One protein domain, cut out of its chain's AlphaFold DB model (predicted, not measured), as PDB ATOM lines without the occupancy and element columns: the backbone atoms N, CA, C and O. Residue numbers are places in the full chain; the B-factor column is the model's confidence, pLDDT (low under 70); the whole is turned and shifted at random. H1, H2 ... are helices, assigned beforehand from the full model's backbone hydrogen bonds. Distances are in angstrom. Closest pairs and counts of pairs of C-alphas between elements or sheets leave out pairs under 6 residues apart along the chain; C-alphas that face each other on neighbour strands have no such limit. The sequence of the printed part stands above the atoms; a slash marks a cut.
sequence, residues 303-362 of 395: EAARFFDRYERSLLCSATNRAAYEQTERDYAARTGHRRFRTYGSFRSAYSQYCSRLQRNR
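AT A GLANCE: This is residues 303 to 362 of the 395 residues of an uncharacterized protein of Alistipes sp. CHKCI003 (UniProt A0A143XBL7). H1 and H2 lie side by side as a helical hairpin; after H2 the chain folds back to the hairpin's turn, where H3 sets off as an arm, making an L with H2. Residues 353 to 362, of which 353 to 361 belong to H3, stick out. The printed part has 60 residues with three named helices, H1, H2, H3 in order, and no named strand: all helix. It is compact, with a radius of gyration of the C-alphas of 12.0 A, and spans 34 by 25 by 17 A.

IN THESE COORDINATES: Find C-alpha 303 at (51.185, 35.367, -49.595); from there H1, residues 303 to 318, runs 21.9 A. H2, residues 322 to 336, covers 20.8 A. H3, residues 344 to 361, runs 25.4 A to C-alpha 361 at (36.728, 59.201, -37.299).

HOW THE PARTS SIT: H1, with residues 311 to 318 alone, touches H2; their closest C-alphas, Ser 318 and Tyr 325, are 4.9 A apart. This hairpin has a shallow tilt of 18 degrees, opposite ways. H2 and H3 only just touch, with 3 pairs of C-alphas within 8 A, the closest those of Arg 322 and Tyr 344 at 6.8 A, about perpendicular at 87 degrees. H1 and H3 are near each other. Every O i to N i+4 pair is within hydrogen-bond range in H3, 11 of 12 in H1 and 10 of 11 in H2.

THE WHOLE: The C-alphas farthest apart, Ala 334 and Arg 362, are 34.9 A apart. The printed part has no cut, no link is long, and no printed residue is under 70 in pLDDT.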
ATOM      1  N   GLU A 303      51.658  36.335 -50.587       86.81
ATOM      2  CA  GLU A 303      51.185  35.367 -49.595       86.81
ATOM      3  C   GLU A 303      51.171  35.953 -48.176       86.81
ATOM      4  O   GLU A 303      50.168  35.809 -47.475       86.81
ATOM      5  N   ALA A 304      52.203  36.704 -47.780       78.81
ATOM      6  CA  ALA A 304      52.235  37.428 -46.511       78.81
ATOM      7  C   ALA A 304      51.057  38.413 -46.385       78.81
ATOM      8  O   ALA A 304      50.377  38.436 -45.360       78.81
ATOM      9  N   ALA A 305      50.736  39.164 -47.447       83.44
ATOM     10  CA  ALA A 305      49.559  40.037 -47.470       83.44
ATOM     11  C   ALA A 305      48.241  39.250 -47.290       83.44
ATOM     12  O   ALA A 305      47.396  39.630 -46.476       83.44
ATOM     13  N   ARG A 306      48.089  38.108 -47.980       86.81
ATOM     14  CA  ARG A 306      46.937  37.191 -47.829       86.81
ATOM     15  C   ARG A 306      46.891  36.489 -46.467       86.81
ATOM     16  O   ARG A 306      45.826  36.019 -46.064       86.81
ATOM     17  N   PHE A 307      48.016  36.359 -45.768       83.69
ATOM     18  CA  PHE A 307      48.047  35.909 -44.378       83.69
ATOM     19  C   PHE A 307      47.552  37.013 -43.441       83.69
ATOM     20  O   PHE A 307      46.648  36.749 -42.653       83.69
ATOM     21  N   PHE A 308      48.056  38.247 -43.559       81.56
ATOM     22  CA  PHE A 308      47.647  39.343 -42.674       81.56
ATOM     23  C   PHE A 308      46.162  39.720 -42.817       81.56
ATOM     24  O   PHE A 308      45.508  39.927 -41.801       81.56
ATOM     25  N   ASP A 309      45.595  39.710 -44.027       82.81
ATOM     26  CA  ASP A 309      44.148  39.915 -44.234       82.81
ATOM     27  C   ASP A 309      43.307  38.809 -43.558       82.81
ATOM     28  O   ASP A 309      42.369  39.090 -42.811       82.81
ATOM     29  N   ARG A 310      43.687  37.531 -43.715       79.12
ATOM     30  CA  ARG A 310      43.024  36.413 -43.011       79.12
ATOM     31  C   ARG A 310      43.191  36.494 -41.491       79.12
ATOM     32  O   ARG A 310      42.236  36.224 -40.766       79.12
ATOM     33  N   TYR A 311      44.366  36.900 -41.015       78.06
ATOM     34  CA  TYR A 311      44.659  37.117 -39.598       78.06
ATOM     35  C   TYR A 311      43.781  38.228 -39.007       78.06
ATOM     36  O   TYR A 311      43.158  38.026 -37.969       78.06
ATOM     37  N   GLU A 312      43.644  39.368 -39.687       81.38
ATOM     38  CA  GLU A 312      42.798  40.472 -39.220       81.38
ATOM     39  C   GLU A 312      41.307  40.109 -39.250       81.38
ATOM     40  O   GLU A 312      40.603  40.378 -38.276       81.38
ATOM     41  N   ARG A 313      40.828  39.397 -40.281       81.44
ATOM     42  CA  ARG A 313      39.455  38.850 -40.300       81.44
ATOM     43  C   ARG A 313      39.208  37.843 -39.173       81.44
ATOM     44  O   ARG A 313      38.162  37.904 -38.531       81.44
ATOM     45  N   SER A 314      40.168  36.963 -38.890       77.38
ATOM     46  CA  SER A 314      40.090  36.043 -37.751       77.38
ATOM     47  C   SER A 314      40.056  36.804 -36.422       77.38
ATOM     48  O   SER A 314      39.205  36.518 -35.579       77.38
ATOM     49  N   LEU A 315      40.885  37.844 -36.256       76.56
ATOM     50  CA  LEU A 315      40.865  38.689 -35.061       76.56
ATOM     51  C   LEU A 315      39.502  39.363 -34.837       76.56
ATOM     52  O   LEU A 315      39.029  39.367 -33.699       76.56
ATOM     53  N   LEU A 316      38.848  39.866 -35.896       77.75
ATOM     54  CA  LEU A 316      37.490  40.433 -35.818       77.75
ATOM     55  C   LEU A 316      36.475  39.424 -35.255       77.75
ATOM     56  O   LEU A 316      35.686  39.780 -34.380       77.75
ATOM     57  N   CYS A 317      36.520  38.167 -35.707       72.88
ATOM     58  CA  CYS A 317      35.676  37.086 -35.186       72.88
ATOM     59  C   CYS A 317      36.083  36.653 -33.765       72.88
ATOM     60  O   CYS A 317      35.233  36.301 -32.950       72.88
ATOM     61  N   SER A 318      37.376  36.711 -33.437       74.50
ATOM     62  CA  SER A 318      37.917  36.287 -32.139       74.50
ATOM     63  C   SER A 318      37.608  37.240 -30.976       74.50
ATOM     64  O   SER A 318      37.784  36.872 -29.818       74.50
ATOM     65  N   ALA A 319      37.117  38.454 -31.250       71.62
ATOM     66  CA  ALA A 319      36.802  39.458 -30.228       71.62
ATOM     67  C   ALA A 319      35.718  39.018 -29.215       71.62
ATOM     68  O   ALA A 319      35.569  39.641 -28.158       71.62
ATOM     69  N   THR A 320      34.971  37.954 -29.530       79.00
ATOM     70  CA  THR A 320      34.013  37.270 -28.643       79.00
ATOM     71  C   THR A 320      34.505  35.898 -28.162       79.00
ATOM     72  O   THR A 320      33.973  35.391 -27.178       79.00
ATOM     73  N   ASN A 321      35.523  35.300 -28.796       89.81
ATOM     74  CA  ASN A 321      35.994  33.939 -28.523       89.81
ATOM     75  C   ASN A 321      37.508  33.903 -28.240       89.81
ATOM     76  O   ASN A 321      38.346  33.921 -29.146       89.81
ATOM     77  N   ARG A 322      37.843  33.760 -26.952       90.69
ATOM     78  CA  ARG A 322      39.219  33.671 -26.449       90.69
ATOM     79  C   ARG A 322      40.008  32.491 -27.035       90.69
ATOM     80  O   ARG A 322      41.195  32.654 -27.296       90.69
ATOM     81  N   ALA A 323      39.384  31.330 -27.242       89.38
ATOM     82  CA  ALA A 323      40.078  30.149 -27.761       89.38
ATOM     83  C   ALA A 323      40.469  30.330 -29.236       89.38
ATOM     84  O   ALA A 323      41.602  30.037 -29.612       89.38
ATOM     85  N   ALA A 324      39.567  30.906 -30.042       86.88
ATOM     86  CA  ALA A 324      39.865  31.282 -31.424       86.88
ATOM     87  C   ALA A 324      41.010  32.308 -31.491       86.88
ATOM     88  O   ALA A 324      41.937  32.137 -32.272       86.88
ATOM     89  N   TYR A 325      40.999  33.322 -30.616       92.25
ATOM     90  CA  TYR A 325      42.102  34.283 -30.506       92.25
ATOM     91  C   TYR A 325      43.435  33.606 -30.152       92.25
ATOM     92  O   TYR A 325      44.456  33.889 -30.777       92.25
ATOM     93  N   GLU A 326      43.444  32.721 -29.147       93.38
ATOM     94  CA  GLU A 326      44.674  32.056 -28.709       93.38
ATOM     95  C   GLU A 326      45.242  31.133 -29.791       93.38
ATOM     96  O   GLU A 326      46.462  31.080 -29.927       93.38
ATOM     97  N   GLN A 327      44.405  30.484 -30.610       92.00
ATOM     98  CA  GLN A 327      44.883  29.750 -31.784       92.00
ATOM     99  C   GLN A 327      45.456  30.688 -32.856       92.00
ATOM    100  O   GLN A 327      46.587  30.489 -33.291       92.00
ATOM    101  N   THR A 328      44.743  31.757 -33.220       91.88
ATOM    102  CA  THR A 328      45.202  32.720 -34.238       91.88
ATOM    103  C   THR A 328      46.534  33.387 -33.857       91.88
ATOM    104  O   THR A 328      47.378  33.636 -34.718       91.88
ATOM    105  N   GLU A 329      46.777  33.632 -32.565       93.50
ATOM    106  CA  GLU A 329      48.069  34.117 -32.053       93.50
ATOM    107  C   GLU A 329      49.173  33.041 -32.019       93.50
ATOM    108  O   GLU A 329      50.339  33.396 -32.195       93.50
ATOM    109  N   ARG A 330      48.851  31.745 -31.848       94.19
ATOM    110  CA  ARG A 330      49.826  30.643 -32.031       94.19
ATOM    111  C   ARG A 330      50.263  30.554 -33.489       94.19
ATOM    112  O   ARG A 330      51.460  30.568 -33.759       94.19
ATOM    113  N   ASP A 331      49.308  30.547 -34.418       92.19
ATOM    114  CA  ASP A 331      49.565  30.468 -35.864       92.19
ATOM    115  C   ASP A 331      50.392  31.670 -36.357       92.19
ATOM    116  O   ASP A 331      51.222  31.548 -37.261       92.19
ATOM    117  N   TYR A 332      50.198  32.839 -35.738       93.38
ATOM    118  CA  TYR A 332      51.007  34.034 -35.971       93.38
ATOM    119  C   TYR A 332      52.424  33.913 -35.398       93.38
ATOM    120  O   TYR A 332      53.398  34.210 -36.097       93.38
ATOM    121  N   ALA A 333      52.557  33.470 -34.144       95.44
ATOM    122  CA  ALA A 333      53.855  33.313 -33.491       95.44
ATOM    123  C   ALA A 333      54.720  32.248 -34.180       95.44
ATOM    124  O   ALA A 333      55.910  32.476 -34.377       95.44
ATOM    125  N   ALA A 334      54.118  31.153 -34.649       94.62
ATOM    126  CA  ALA A 334      54.795  30.124 -35.440       94.62
ATOM    127  C   ALA A 334      55.359  30.655 -36.775       94.62
ATOM    128  O   ALA A 334      56.368  30.152 -37.257       94.62
ATOM    129  N   ARG A 335      54.738  31.687 -37.366       93.62
ATOM    130  CA  ARG A 335      55.170  32.303 -38.639       93.62
ATOM    131  C   ARG A 335      56.151  33.465 -38.484       93.62
ATOM    132  O   ARG A 335      56.802  33.827 -39.458       93.62
ATOM    133  N   THR A 336      56.215  34.096 -37.313       94.69
ATOM    134  CA  THR A 336      56.976  35.349 -37.103       94.69
ATOM    135  C   THR A 336      57.978  35.287 -35.950       94.69
ATOM    136  O   THR A 336      58.705  36.249 -35.723       94.69
ATOM    137  N   GLY A 337      58.011  34.187 -35.192       96.50
ATOM    138  CA  GLY A 337      58.834  34.034 -33.990       96.50
ATOM    139  C   GLY A 337      58.340  34.828 -32.774       96.50
ATOM    140  O   GLY A 337      58.916  34.702 -31.696       96.50
ATOM    141  N   HIS A 338      57.281  35.639 -32.902       95.88
ATOM    142  CA  HIS A 338      56.786  36.478 -31.811       95.88
ATOM    143  C   HIS A 338      55.261  36.654 -31.830       95.88
ATOM    144  O   HIS A 338      54.596  36.575 -32.856       95.88
ATOM    145  N   ARG A 339      54.687  36.956 -30.666       94.94
ATOM    146  CA  ARG A 339      53.269  37.323 -30.523       94.94
ATOM    147  C   ARG A 339      53.048  38.805 -30.848       94.94
ATOM    148  O   ARG A 339      53.976  39.599 -30.662       94.94
ATOM    149  N   ARG A 340      51.843  39.218 -31.278       92.75
ATOM    150  CA  ARG A 340      51.500  40.659 -31.338       92.75
ATOM    151  C   ARG A 340      51.068  41.177 -29.969       92.75
ATOM    152  O   ARG A 340      51.399  42.304 -29.610       92.75
ATOM    153  N   PHE A 341      50.359  40.356 -29.196       93.50
ATOM    154  CA  PHE A 341      49.772  40.747 -27.915       93.50
ATOM    155  C   PHE A 341      50.095  39.723 -26.818       93.50
ATOM    156  O   PHE A 341      49.803  38.537 -26.949       93.50
ATOM    157  N   ARG A 342      50.652  40.178 -25.684       91.88
ATOM    158  CA  ARG A 342      51.034  39.288 -24.563       91.88
ATOM    159  C   ARG A 342      49.844  38.491 -24.008       91.88
ATOM    160  O   ARG A 342      50.008  37.337 -23.626       91.88
ATOM    161  N   THR A 343      48.653  39.093 -23.959       94.00
ATOM    162  CA  THR A 343      47.432  38.475 -23.408       94.00
ATOM    163  C   THR A 343      46.185  38.849 -24.213       94.00
ATOM    164  O   THR A 343      46.127  39.925 -24.813       94.00
ATOM    165  N   TYR A 344      45.141  38.012 -24.154       91.81
ATOM    166  CA  TYR A 344      43.826  38.321 -24.739       91.81
ATOM    167  C   TYR A 344      43.237  39.644 -24.215       91.81
ATOM    168  O   TYR A 344      42.634  40.396 -24.974       91.81
ATOM    169  N   GLY A 345      43.484  39.986 -22.943       92.88
ATOM    170  CA  GLY A 345      43.105  41.283 -22.375       92.88
ATOM    171  C   GLY A 345      43.790  42.463 -23.073       92.88
ATOM    172  O   GLY A 345      43.124  43.439 -23.417       92.88
ATOM    173  N   SER A 346      45.097  42.359 -23.360       93.75
ATOM    174  CA  SER A 346      45.831  43.408 -24.088       93.75
ATOM    175  C   SER A 346      45.317  43.599 -25.522       93.75
ATOM    176  O   SER A 346      45.117  44.740 -25.944       93.75
ATOM    177  N   PHE A 347      44.987  42.507 -26.226       92.81
ATOM    178  CA  PHE A 347      44.303  42.566 -27.522       92.81
ATOM    179  C   PHE A 347      42.922  43.222 -27.412       92.81
ATOM    180  O   PHE A 347      42.653  44.186 -28.124       92.81
ATOM    181  N   ARG A 348      42.055  42.759 -26.497       89.88
ATOM    182  CA  ARG A 348      40.678  43.263 -26.355       89.88
ATOM    183  C   ARG A 348      40.646  44.765 -26.053       89.88
ATOM    184  O   ARG A 348      39.821  45.481 -26.620       89.88
ATOM    185  N   SER A 349      41.574  45.258 -25.232       90.69
ATOM    186  CA  SER A 349      41.742  46.692 -24.960       90.69
ATOM    187  C   SER A 349      42.221  47.475 -26.186       90.69
ATOM    188  O   SER A 349      41.638  48.511 -26.511       90.69
ATOM    189  N   ALA A 350      43.233  46.983 -26.909       89.62
ATOM    190  CA  ALA A 350      43.721  47.629 -28.132       89.62
ATOM    191  C   ALA A 350      42.654  47.649 -29.244       89.62
ATOM    192  O   ALA A 350      42.451  48.672 -29.899       89.62
ATOM    193  N   TYR A 351      41.915  46.551 -29.402       87.06
ATOM    194  CA  TYR A 351      40.810  46.413 -30.344       87.06
ATOM    195  C   TYR A 351      39.635  47.336 -29.988       87.06
ATOM    196  O   TYR A 351      39.132  48.053 -30.852       87.06
ATOM    197  N   SER A 352      39.258  47.423 -28.707       86.31
ATOM    198  CA  SER A 352      38.255  48.387 -28.232       86.31
ATOM    199  C   SER A 352      38.665  49.837 -28.530       86.31
ATOM    200  O   SER A 352      37.863  50.621 -29.048       86.31
ATOM    201  N   GLN A 353      39.937  50.198 -28.309       88.50
ATOM    202  CA  GLN A 353      40.454  51.515 -28.697       88.50
ATOM    203  C   GLN A 353      40.424  51.740 -30.214       88.50
ATOM    204  O   GLN A 353      40.069  52.839 -30.647       88.50
ATOM    205  N   TYR A 354      40.771  50.736 -31.024       86.56
ATOM    206  CA  TYR A 354      40.686  50.805 -32.485       86.56
ATOM    207  C   TYR A 354      39.243  51.061 -32.940       86.56
ATOM    208  O   TYR A 354      38.992  52.052 -33.628       86.56
ATOM    209  N   CYS A 355      38.279  50.270 -32.462       82.31
ATOM    210  CA  CYS A 355      36.850  50.474 -32.710       82.31
ATOM    211  C   CYS A 355      36.384  51.872 -32.268       82.31
ATOM    212  O   CYS A 355      35.692  52.556 -33.021       82.31
ATOM    213  N   SER A 356      36.837  52.353 -31.108       85.25
ATOM    214  CA  SER A 356      36.504  53.687 -30.579       85.25
ATOM    215  C   SER A 356      37.118  54.840 -31.386       85.25
ATOM    216  O   SER A 356      36.550  55.933 -31.454       85.25
ATOM    217  N   ARG A 357      38.292  54.648 -32.005       84.12
ATOM    218  CA  ARG A 357      38.875  55.607 -32.967       84.12
ATOM    219  C   ARG A 357      38.117  55.554 -34.294       84.12
ATOM    220  O   ARG A 357      37.773  56.594 -34.844       84.12
ATOM    221  N   LEU A 358      37.779  54.356 -34.763       80.25
ATOM    222  CA  LEU A 358      37.050  54.126 -36.007       80.25
ATOM    223  C   LEU A 358      35.613  54.682 -35.952       80.25
ATOM    224  O   LEU A 358      35.151  55.269 -36.923       80.25
ATOM    225  N   GLN A 359      34.919  54.578 -34.816       81.50
ATOM    226  CA  GLN A 359      33.602  55.198 -34.593       81.50
ATOM    227  C   GLN A 359      33.670  56.734 -34.522       81.50
ATOM    228  O   GLN A 359      32.768  57.409 -35.030       81.50
ATOM    229  N   ARG A 360      34.737  57.301 -33.936       82.75
ATOM    230  CA  ARG A 360      34.973  58.757 -33.907       82.75
ATOM    231  C   ARG A 360      35.288  59.313 -35.296       82.75
ATOM    232  O   ARG A 360      34.611  60.237 -35.728       82.75
ATOM    233  N   ASN A 361      36.235  58.705 -36.009       81.12
ATOM    234  CA  ASN A 361      36.728  59.201 -37.299       81.12
ATOM    235  C   ASN A 361      35.787  58.887 -38.478       81.12
ATOM    236  O   ASN A 361      35.922  59.474 -39.550       81.12
ATOM    237  N   ARG A 362      34.818  57.975 -38.315       72.12
ATOM    238  CA  ARG A 362      33.779  57.733 -39.326       72.12
ATOM    239  C   ARG A 362      32.796  58.903 -39.388       72.12
ATOM    240  O   ARG A 362      31.905  59.021 -38.546       72.12
TER     241      ARG A 362